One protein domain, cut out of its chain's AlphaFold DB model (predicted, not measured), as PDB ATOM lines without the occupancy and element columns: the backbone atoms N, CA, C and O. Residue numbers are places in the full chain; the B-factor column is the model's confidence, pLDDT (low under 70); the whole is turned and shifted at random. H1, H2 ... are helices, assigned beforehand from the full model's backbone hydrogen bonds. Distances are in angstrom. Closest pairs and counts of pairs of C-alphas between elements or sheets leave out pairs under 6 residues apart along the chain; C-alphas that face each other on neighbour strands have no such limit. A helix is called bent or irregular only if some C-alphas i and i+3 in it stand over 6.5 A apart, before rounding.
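Overview. This is residues 11 to 85 of the 152 residues of an uncharacterized protein of Lachnospiraceae bacterium (UniProt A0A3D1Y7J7). Four helices follow one another in an uneven row along the longest axis, H1 at one end and H4 at the other, each touching just its neighbours in the row. H2 and H3 make the middle, steeply tilted to each other, and beyond H4 the last residues, 78 to 85, fold back. The printed part has 75 residues with four named helices, H1 to H4 in chain order, and no named strand; the class is all helix, though 35 residues, under half, are in named elements. It is only just compact, close to loose, with a radius of gyration of the C-alphas of 13.4 A, and spans 37 by 28 by 24 A.

Arrangement. Start at H1, residues 20 to 23, which only just touches H2, residues 30 to 42, with 3 pairs of C-alphas within 8 A. The closest C-alphas are those of Arg 23 and Val 34, 6.6 A apart, and H2 touches H1 with residues 31 to 35 alone. With residues 30 to 33 alone, H2 only just touches H3, residues 52 to 62, also with 3 pairs; the closest C-alphas, of Val 33 and Leu 55, are 7.9 A apart. These two run the same way at a steep tilt of 54 degrees. Next, H3 touches H4, residues 71 to 77, opposite ways at a steep tilt of 57 degrees, closest at the C-alphas of Lys 57 and Thr 71, 6.5 A. H1 is apart from H3 and H4, and H2 from H4. In H3 and H4 every O i to N i+4 pair is within hydrogen-bond range, in H2 7 of 9, and H1 is too short for such a pair.

Along the chain. Find C-alpha 20 at (183.018, 159.560, 101.362), where H1 begins; it runs 5.0 A to C-alpha 23. H2 starts at C-alpha 30, (178.586, 150.194, 110.473), and runs 17.6 A; it is irregular, with C-alphas 38 and 41 9.5 A apart. H3 runs 15.2 A from Lys 52 to Leu 62. H4 runs 9.9 A and ends at C-alpha 77, (182.523, 146.511, 134.791).

Size, cuts and confidence. Look to His 11 and Glu 77 for the two C-alphas farthest apart, 38.9 A. The printed part has no cut, and the three links between helices are short. Its mean pLDDT is 88.8, and no printed residue is under 70.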
ATOM      1  N   HIS A  11     181.853 139.575  96.521       83.12
ATOM      2  CA  HIS A  11     182.359 140.916  96.261       83.12
ATOM      3  C   HIS A  11     183.192 141.362  97.459       83.12
ATOM      4  O   HIS A  11     182.679 141.444  98.574       83.12
ATOM      5  N   VAL A  12     184.476 141.628  97.226       87.12
ATOM      6  CA  VAL A  12     185.410 142.102  98.250       87.12
ATOM      7  C   VAL A  12     185.659 143.585  98.019       87.12
ATOM      8  O   VAL A  12     186.009 143.991  96.912       87.12
ATOM      9  N   PHE A  13     185.482 144.383  99.068       84.88
ATOM     10  CA  PHE A  13     185.738 145.818  99.047       84.88
ATOM     11  C   PHE A  13     186.774 146.170 100.106       84.88
ATOM     12  O   PHE A  13     186.662 145.755 101.261       84.88
ATOM     13  N   GLU A  14     187.759 146.975  99.722       89.06
ATOM     14  CA  GLU A  14     188.711 147.544 100.667       89.06
ATOM     15  C   GLU A  14     188.085 148.761 101.355       89.06
ATOM     16  O   GLU A  14     188.038 149.860 100.803       89.06
ATOM     17  N   MET A  15     187.586 148.554 102.576       87.38
ATOM     18  CA  MET A  15     186.810 149.556 103.322       87.38
ATOM     19  C   MET A  15     187.570 150.874 103.546       87.38
ATOM     20  O   MET A  15     186.961 151.941 103.497       87.38
ATOM     21  N   ARG A  16     188.899 150.815 103.723       88.44
ATOM     22  CA  ARG A  16     189.767 151.995 103.894       88.44
ATOM     23  C   ARG A  16     189.750 152.934 102.682       88.44
ATOM     24  O   ARG A  16     189.895 154.138 102.850       88.44
ATOM     25  N   ASN A  17     189.544 152.393 101.482       92.00
ATOM     26  CA  ASN A  17     189.623 153.142 100.226       92.00
ATOM     27  C   ASN A  17     188.246 153.565  99.691       92.00
ATOM     28  O   ASN A  17     188.138 154.085  98.579       92.00
ATOM     29  N   LEU A  18     187.175 153.360 100.466       92.69
ATOM     30  CA  LEU A  18     185.840 153.792 100.070       92.69
ATOM     31  C   LEU A  18     185.723 155.320 100.084       92.69
ATOM     32  O   LEU A  18     186.055 155.991 101.064       92.69
ATOM     33  N   SER A  19     185.175 155.870  98.997       93.19
ATOM     34  CA  SER A  19     184.886 157.300  98.896       93.19
ATOM     35  C   SER A  19     183.893 157.738  99.975       93.19
ATOM     36  O   SER A  19     183.041 156.964 100.420       93.19
ATOM     37  N   ALA A  20     183.948 159.011 100.373       92.69
ATOM     38  CA  ALA A  20     183.018 159.560 101.362       92.69
ATOM     39  C   ALA A  20     181.540 159.413 100.947       92.69
ATOM     40  O   ALA A  20     180.673 159.292 101.811       92.69
ATOM     41  N   GLU A  21     181.248 159.412  99.643       94.94
ATOM     42  CA  GLU A  21     179.906 159.172  99.106       94.94
ATOM     43  C   GLU A  21     179.451 157.732  99.360       94.94
ATOM     44  O   GLU A  21     178.389 157.524  99.942       94.94
ATOM     45  N   THR A  22     180.286 156.738  99.046       93.94
ATOM     46  CA  THR A  22     179.975 155.327  99.312       93.94
ATOM     47  C   THR A  22     179.869 155.050 100.808       93.94
ATOM     48  O   THR A  22     178.952 154.355 101.243       93.94
ATOM     49  N   ARG A  23     180.746 155.650 101.628       94.44
ATOM     50  CA  ARG A  23     180.662 155.543 103.094       94.44
ATOM     51  C   ARG A  23     179.309 156.029 103.619       94.44
ATOM     52  O   ARG A  23     178.769 155.435 104.544       94.44
ATOM     53  N   ARG A  24     178.703 157.052 102.999       93.62
ATOM     54  CA  ARG A  24     177.371 157.564 103.381       93.62
ATOM     55  C   ARG A  24     176.220 156.596 103.173       93.62
ATOM     56  O   ARG A  24     175.181 156.808 103.789       93.62
ATOM     57  N   LEU A  25     176.411 155.543 102.388       94.50
ATOM     58  CA  LEU A  25     175.395 154.516 102.181       94.50
ATOM     59  C   LEU A  25     175.296 153.541 103.364       94.50
ATOM     60  O   LEU A  25     174.259 152.901 103.531       94.50
ATOM     61  N   PHE A  26     176.336 153.439 104.202       92.56
ATOM     62  CA  PHE A  26     176.298 152.603 105.400       92.56
ATOM     63  C   PHE A  26     175.407 153.226 106.475       92.56
ATOM     64  O   PHE A  26     175.469 154.426 106.750       92.56
ATOM     65  N   GLN A  27     174.591 152.379 107.097       89.88
ATOM     66  CA  GLN A  27     173.631 152.752 108.131       89.88
ATOM     67  C   GLN A  27     174.062 152.207 109.495       89.88
ATOM     68  O   GLN A  27     174.894 151.300 109.573       89.88
ATOM     69  N   SER A  28     173.451 152.731 110.563       90.19
ATOM     70  CA  SER A  28     173.737 152.319 111.943       90.19
ATOM     71  C   SER A  28     175.234 152.452 112.285       90.19
ATOM     72  O   SER A  28     175.952 153.266 111.694       90.19
ATOM     73  N   ASP A  29     175.723 151.644 113.223       93.19
ATOM     74  CA  ASP A  29     177.107 151.677 113.697       93.19
ATOM     75  C   ASP A  29     178.121 151.208 112.648       93.19
ATOM     76  O   ASP A  29     179.307 151.512 112.753       93.19
ATOM     77  N   MET A  30     177.680 150.556 111.567       91.69
ATOM     78  CA  MET A  30     178.586 150.194 110.473       91.69
ATOM     79  C   MET A  30     179.197 151.437 109.818       91.69
ATOM     80  O   MET A  30     180.344 151.409 109.371       91.69
ATOM     81  N   ARG A  31     178.473 152.565 109.822       93.25
ATOM     82  CA  ARG A  31     179.024 153.835 109.348       93.25
ATOM     83  C   ARG A  31     180.241 154.270 110.163       93.25
ATOM     84  O   ARG A  31     181.205 154.762 109.587       93.25
ATOM     85  N   ILE A  32     180.195 154.060 111.477       92.81
ATOM     86  CA  ILE A  32     181.276 154.395 112.408       92.81
ATOM     87  C   ILE A  32     182.519 153.571 112.072       92.81
ATOM     88  O   ILE A  32     183.609 154.124 111.987       92.81
ATOM     89  N   VAL A  33     182.348 152.270 111.823       90.88
ATOM     90  CA  VAL A  33     183.445 151.351 111.482       90.88
ATOM     91  C   VAL A  33     184.122 151.759 110.179       90.88
ATOM     92  O   VAL A  33     185.344 151.849 110.114       90.88
ATOM     93  N   VAL A  34     183.339 152.012 109.129       92.62
ATOM     94  CA  VAL A  34     183.896 152.355 107.817       92.62
ATOM     95  C   VAL A  34     184.562 153.734 107.846       92.62
ATOM     96  O   VAL A  34     185.618 153.909 107.240       92.62
ATOM     97  N   ASP A  35     183.989 154.700 108.573       92.94
ATOM     98  CA  ASP A  35     184.615 156.011 108.762       92.94
ATOM     99  C   ASP A  35     185.942 155.888 109.527       92.94
ATOM    100  O   ASP A  35     186.951 156.417 109.066       92.94
ATOM    101  N   TYR A  36     185.977 155.100 110.605       90.50
ATOM    102  CA  TYR A  36     187.202 154.810 111.353       90.50
ATOM    103  C   TYR A  36     188.286 154.154 110.485       90.50
ATOM    104  O   TYR A  36     189.437 154.576 110.509       90.50
ATOM    105  N   LEU A  37     187.939 153.149 109.677       90.00
ATOM    106  CA  LEU A  37     188.914 152.454 108.826       90.00
ATOM    107  C   LEU A  37     189.521 153.356 107.741       90.00
ATOM    108  O   LEU A  37     190.675 153.142 107.355       90.00
ATOM    109  N   ALA A  38     188.750 154.328 107.245       91.75
ATOM    110  CA  ALA A  38     189.183 155.280 106.227       91.75
ATOM    111  C   ALA A  38     189.979 156.462 106.811       91.75
ATOM    112  O   ALA A  38     190.956 156.896 106.209       91.75
ATOM    113  N   GLU A  39     189.573 156.983 107.972       89.75
ATOM    114  CA  GLU A  39     190.159 158.186 108.588       89.75
ATOM    115  C   GLU A  39     191.268 157.861 109.607       89.75
ATOM    116  O   GLU A  39     192.123 158.700 109.893       89.75
ATOM    117  N   GLY A  40     191.313 156.624 110.104       84.88
ATOM    118  CA  GLY A  40     192.337 156.127 111.018       84.88
ATOM    119  C   GLY A  40     192.240 156.725 112.421       84.88
ATOM    120  O   GLY A  40     191.167 157.100 112.887       84.88
ATOM    121  N   ASN A  41     193.387 156.829 113.100       79.88
ATOM    122  CA  ASN A  41     193.477 157.224 114.514       79.88
ATOM    123  C   ASN A  41     192.924 158.630 114.816       79.88
ATOM    124  O   ASN A  41     192.677 158.945 115.971       79.88
ATOM    125  N   GLY A  42     192.755 159.484 113.802       81.12
ATOM    126  CA  GLY A  42     192.164 160.813 113.970       81.12
ATOM    127  C   GLY A  42     190.634 160.831 113.948       81.12
ATOM    128  O   GLY A  42     190.045 161.893 114.142       81.12
ATOM    129  N   TYR A  43     189.979 159.696 113.675       88.00
ATOM    130  CA  TYR A  43     188.525 159.637 113.584       88.00
ATOM    131  C   TYR A  43     187.873 159.863 114.948       88.00
ATOM    132  O   TYR A  43     188.047 159.093 115.891       88.00
ATOM    133  N   CYS A  44     187.054 160.904 115.014       85.19
ATOM    134  CA  CYS A  44     186.303 161.298 116.188       85.19
ATOM    135  C   CYS A  44     184.924 161.780 115.732       85.19
ATOM    136  O   CYS A  44     184.797 162.482 114.727       85.19
ATOM    137  N   SER A  45     183.867 161.355 116.425       89.00
ATOM    138  CA  SER A  45     182.497 161.582 115.976       89.00
ATOM    139  C   SER A  45     181.528 161.703 117.145       89.00
ATOM    140  O   SER A  45     181.538 160.888 118.067       89.00
ATOM    141  N   ASP A  46     180.635 162.688 117.059       90.31
ATOM    142  CA  ASP A  46     179.528 162.890 117.999       90.31
ATOM    143  C   ASP A  46     178.329 161.961 117.734       90.31
ATOM    144  O   ASP A  46     177.287 162.080 118.385       90.31
ATOM    145  N   ARG A  47     178.431 161.049 116.757       91.12
ATOM    146  CA  ARG A  47     177.376 160.063 116.488       91.12
ATOM    147  C   ARG A  47     177.155 159.196 117.726       91.12
ATOM    148  O   ARG A  47     178.110 158.721 118.337       91.12
ATOM    149  N   LYS A  48     175.884 158.961 118.048       92.31
ATOM    150  CA  LYS A  48     175.481 158.006 119.079       92.31
ATOM    151  C   LYS A  48     175.696 156.581 118.589       92.31
ATOM    152  O   LYS A  48     175.413 156.292 117.426       92.31
ATOM    153  N   ILE A  49     176.150 155.718 119.490       92.50
ATOM    154  CA  ILE A  49     176.314 154.289 119.231       92.50
ATOM    155  C   ILE A  49     175.023 153.563 119.609       92.50
ATOM    156  O   ILE A  49     174.587 153.623 120.765       92.50
ATOM    157  N   VAL A  50     174.433 152.866 118.639       91.75
ATOM    158  CA  VAL A  50     173.164 152.146 118.815       91.75
ATOM    159  C   VAL A  50     173.406 150.760 119.413       91.75
ATOM    160  O   VAL A  50     172.786 150.435 120.418       91.75
ATOM    161  N   HIS A  51     174.324 149.984 118.836       91.88
ATOM    162  CA  HIS A  51     174.670 148.621 119.243       91.88
ATOM    163  C   HIS A  51     176.104 148.582 119.790       91.88
ATOM    164  O   HIS A  51     177.063 148.310 119.055       91.88
ATOM    165  N   LYS A  52     176.286 148.897 121.073       90.50
ATOM    166  CA  LYS A  52     177.618 149.095 121.671       90.50
ATOM    167  C   LYS A  52     178.361 147.782 121.793       90.50
ATOM    168  O   LYS A  52     179.525 147.725 121.406       90.50
ATOM    169  N   GLU A  53     177.696 146.730 122.265       91.50
ATOM    170  CA  GLU A  53     178.323 145.411 122.376       91.50
ATOM    171  C   GLU A  53     178.823 144.924 121.013       91.50
ATOM    172  O   GLU A  53     179.985 144.534 120.877       91.50
ATOM    173  N   ALA A  54     177.975 145.005 119.983       92.00
ATOM    174  CA  ALA A  54     178.325 144.570 118.634       92.00
ATOM    175  C   ALA A  54     179.481 145.394 118.046       92.00
ATOM    176  O   ALA A  54     180.421 144.824 117.486       92.00
ATOM    177  N   LEU A  55     179.444 146.722 118.209       91.19
ATOM    178  CA  LEU A  55     180.509 147.609 117.750       91.19
ATOM    179  C   LEU A  55     181.833 147.307 118.464       91.19
ATOM    180  O   LEU A  55     182.867 147.184 117.811       91.19
ATOM    181  N   ILE A  56     181.811 147.141 119.788       89.56
ATOM    182  CA  ILE A  56     183.002 146.827 120.582       89.56
ATOM    183  C   ILE A  56     183.585 145.472 120.177       89.56
ATOM    184  O   ILE A  56     184.795 145.387 119.956       89.56
ATOM    185  N   LYS A  57     182.759 144.423 120.062       91.69
ATOM    186  CA  LYS A  57     183.210 143.094 119.616       91.69
ATOM    187  C   LYS A  57     183.912 143.190 118.267       91.69
ATOM    188  O   LYS A  57     185.024 142.693 118.119       91.69
ATOM    189  N   LEU A  58     183.305 143.891 117.311       89.88
ATOM    190  CA  LEU A  58     183.888 144.085 115.988       89.88
ATOM    191  C   LEU A  58     185.239 144.813 116.048       89.88
ATOM    192  O   LEU A  58     186.201 144.353 115.438       89.88
ATOM    193  N   LEU A  59     185.344 145.910 116.803       86.88
ATOM    194  CA  LEU A  59     186.601 146.654 116.953       86.88
ATOM    195  C   LEU A  59     187.710 145.809 117.594       86.88
ATOM    196  O   LEU A  59     188.867 145.905 117.181       86.88
ATOM    197  N   ARG A  60     187.370 144.957 118.568       87.81
ATOM    198  CA  ARG A  60     188.309 144.014 119.192       87.81
ATOM    199  C   ARG A  60     188.826 142.984 118.190       87.81
ATOM    200  O   ARG A  60     190.038 142.854 118.052       87.81
ATOM    201  N   VAL A  61     187.934 142.349 117.427       89.88
ATOM    202  CA  VAL A  61     188.318 141.400 116.366       89.88
ATOM    203  C   VAL A  61     189.216 142.073 115.326       89.88
ATOM    204  O   VAL A  61     190.258 141.532 114.965       89.88
ATOM    205  N   LEU A  62     188.870 143.285 114.879       84.44
ATOM    206  CA  LEU A  62     189.691 144.050 113.928       84.44
ATOM    207  C   LEU A  62     191.064 144.440 114.494       84.44
ATOM    208  O   LEU A  62     192.002 144.646 113.726       84.44
ATOM    209  N   SER A  63     191.186 144.525 115.819       81.94
ATOM    210  CA  SER A  63     192.445 144.787 116.524       81.94
ATOM    211  C   SER A  63     193.266 143.516 116.788       81.94
ATOM    212  O   SER A  63     194.340 143.610 117.376       81.94
ATOM    213  N   GLY A  64     192.785 142.342 116.361       85.19
ATOM    214  CA  GLY A  64     193.465 141.056 116.532       85.19
ATOM    215  C   GLY A  64     193.119 140.311 117.822       85.19
ATOM    216  O   GLY A  64     193.831 139.381 118.183       85.19
ATOM    217  N   ASP A  65     192.059 140.707 118.532       87.69
ATOM    218  CA  ASP A  65     191.572 139.966 119.697       87.69
ATOM    219  C   ASP A  65     190.791 138.718 119.256       87.69
ATOM    220  O   ASP A  65     189.767 138.823 118.576       87.69
ATOM    221  N   GLU A  66     191.282 137.538 119.637       84.94
ATOM    222  CA  GLU A  66     190.695 136.246 119.262       84.94
ATOM    223  C   GLU A  66     189.514 135.837 120.160       84.94
ATOM    224  O   GLU A  66     188.695 135.014 119.750       84.94
ATOM    225  N   ASN A  67     189.391 136.409 121.365       87.12
ATOM    226  CA  ASN A  67     188.317 136.089 122.304       87.12
ATOM    227  C   ASN A  67     187.557 137.349 122.719       87.12
ATOM    228  O   ASN A  67     188.007 138.114 123.567       87.12
ATOM    229  N   VAL A  68     186.360 137.525 122.160       90.88
ATOM    230  CA  VAL A  68     185.504 138.689 122.431       90.88
ATOM    231  C   VAL A  68     184.257 138.363 123.258       90.88
ATOM    232  O   VAL A  68     183.394 139.230 123.424       90.88
ATOM    233  N   GLU A  69     184.140 137.149 123.798       91.31
ATOM    234  CA  GLU A  69     182.961 136.721 124.569       91.31
ATOM    235  C   GLU A  69     182.841 137.435 125.921       91.31
ATOM    236  O   GLU A  69     181.743 137.690 126.409       91.31
ATOM    237  N   ASP A  70     183.963 137.873 126.488       91.06
ATOM    238  CA  ASP A  70     184.011 138.677 127.713       91.06
ATOM    239  C   ASP A  70     183.605 140.148 127.499       91.06
ATOM    240  O   ASP A  70     183.599 140.928 128.451       91.06
ATOM    241  N   THR A  71     183.235 140.549 126.273       89.50
ATOM    242  CA  THR A  71     182.869 141.944 125.964       89.50
ATOM    243  C   THR A  71     181.739 142.451 126.850       89.50
ATOM    244  O   THR A  71     181.824 143.573 127.345       89.50
ATOM    245  N   LEU A  72     180.710 141.634 127.090       87.75
ATOM    246  CA  LEU A  72     179.573 142.045 127.910       87.75
ATOM    247  C   LEU A  72     179.998 142.307 129.362       87.75
ATOM    248  O   LEU A  72     179.674 143.353 129.920       87.75
ATOM    249  N   SER A  73     180.786 141.403 129.947       88.06
ATOM    250  CA  SER A  73     181.349 141.575 131.293       88.06
ATOM    251  C   SER A  73     182.218 142.831 131.368       88.06
ATOM    252  O   SER A  73     182.060 143.652 132.269       88.06
ATOM    253  N   MET A  74     183.071 143.050 130.362       85.12
ATOM    254  CA  MET A  74     183.903 144.248 130.265       85.12
ATOM    255  C   MET A  74     183.083 145.531 130.140       85.12
ATOM    256  O   MET A  74     183.547 146.569 130.601       85.12
ATOM    257  N   MET A  75     181.920 145.506 129.491       86.94
ATOM    258  CA  MET A  75     181.018 146.657 129.426       86.94
ATOM    259  C   MET A  75     180.372 146.924 130.786       86.94
ATOM    260  O   MET A  75     180.388 148.062 131.247       86.94
ATOM    261  N   GLN A  76     179.893 145.877 131.463       86.56
ATOM    262  CA  GLN A  76     179.271 145.974 132.786       86.56
ATOM    263  C   GLN A  76     180.232 146.518 133.848       86.56
ATOM    264  O   GLN A  76     179.877 147.445 134.571       86.56
ATOM    265  N   GLU A  77     181.465 146.007 133.901       84.25
ATOM    266  CA  GLU A  77     182.523 146.511 134.791       84.25
ATOM    267  C   GLU A  77     182.812 148.003 134.579       84.25
ATOM    268  O   GLU A  77     183.206 148.708 135.504       84.25
ATOM    269  N   ARG A  78     182.611 148.491 133.350       76.12
ATOM    270  CA  ARG A  78     182.822 149.892 132.967       76.12
ATOM    271  C   ARG A  78     181.574 150.754 133.130       76.12
ATOM    272  O   ARG A  78     181.634 151.942 132.832       76.12
ATOM    273  N   GLY A  79     180.452 150.169 133.545       82.06
ATOM    274  CA  GLY A  79     179.163 150.851 133.591       82.06
ATOM    275  C   GLY A  79     178.623 151.244 132.215       82.06
ATOM    276  O   GLY A  79     177.720 152.065 132.159       82.06
ATOM    277  N   ILE A  80     179.142 150.676 131.120       84.56
ATOM    278  CA  ILE A  80     178.617 150.914 129.773       84.56
ATOM    279  C   ILE A  80     177.371 150.055 129.615       84.56
ATOM    280  O   ILE A  80     177.462 148.828 129.537       84.56
ATOM    281  N   LYS A  81     176.210 150.700 129.544       84.88
ATOM    282  CA  LYS A  81     174.948 150.016 129.261       84.88
ATOM    283  C   LYS A  81     174.533 150.206 127.818       84.88
ATOM    284  O   LYS A  81     174.786 151.248 127.210       84.88
ATOM    285  N   GLU A  82     173.849 149.204 127.282       85.00
ATOM    286  CA  GLU A  82     173.351 149.260 125.911       85.00
ATOM    287  C   GLU A  82     172.345 150.407 125.733       85.00
ATOM    288  O   GLU A  82     172.357 151.069 124.698       85.00
ATOM    289  N   GLU A  83     171.553 150.722 126.765       82.38
ATOM    290  CA  GLU A  83     170.531 151.773 126.711       82.38
ATOM    291  C   GLU A  83     171.080 153.199 126.870       82.38
ATOM    292  O   GLU A  83     170.350 154.164 126.644       82.38
ATOM    293  N   GLU A  84     172.341 153.365 127.274       83.19
ATOM    294  CA  GLU A  84     172.912 154.689 127.521       83.19
ATOM    295  C   GLU A  84     173.287 155.401 126.218       83.19
ATOM    296  O   GLU A  84     173.779 154.803 125.264       83.19
ATOM    297  N   ASP A  85     173.082 156.713 126.163       84.75
ATOM    298  CA  ASP A  85     173.541 157.517 125.036       84.75
ATOM    299  C   ASP A  85     175.052 157.754 125.164       84.75
ATOM    300  O   ASP A  85     175.482 158.617 125.923       84.75
TER     301      ASP A  85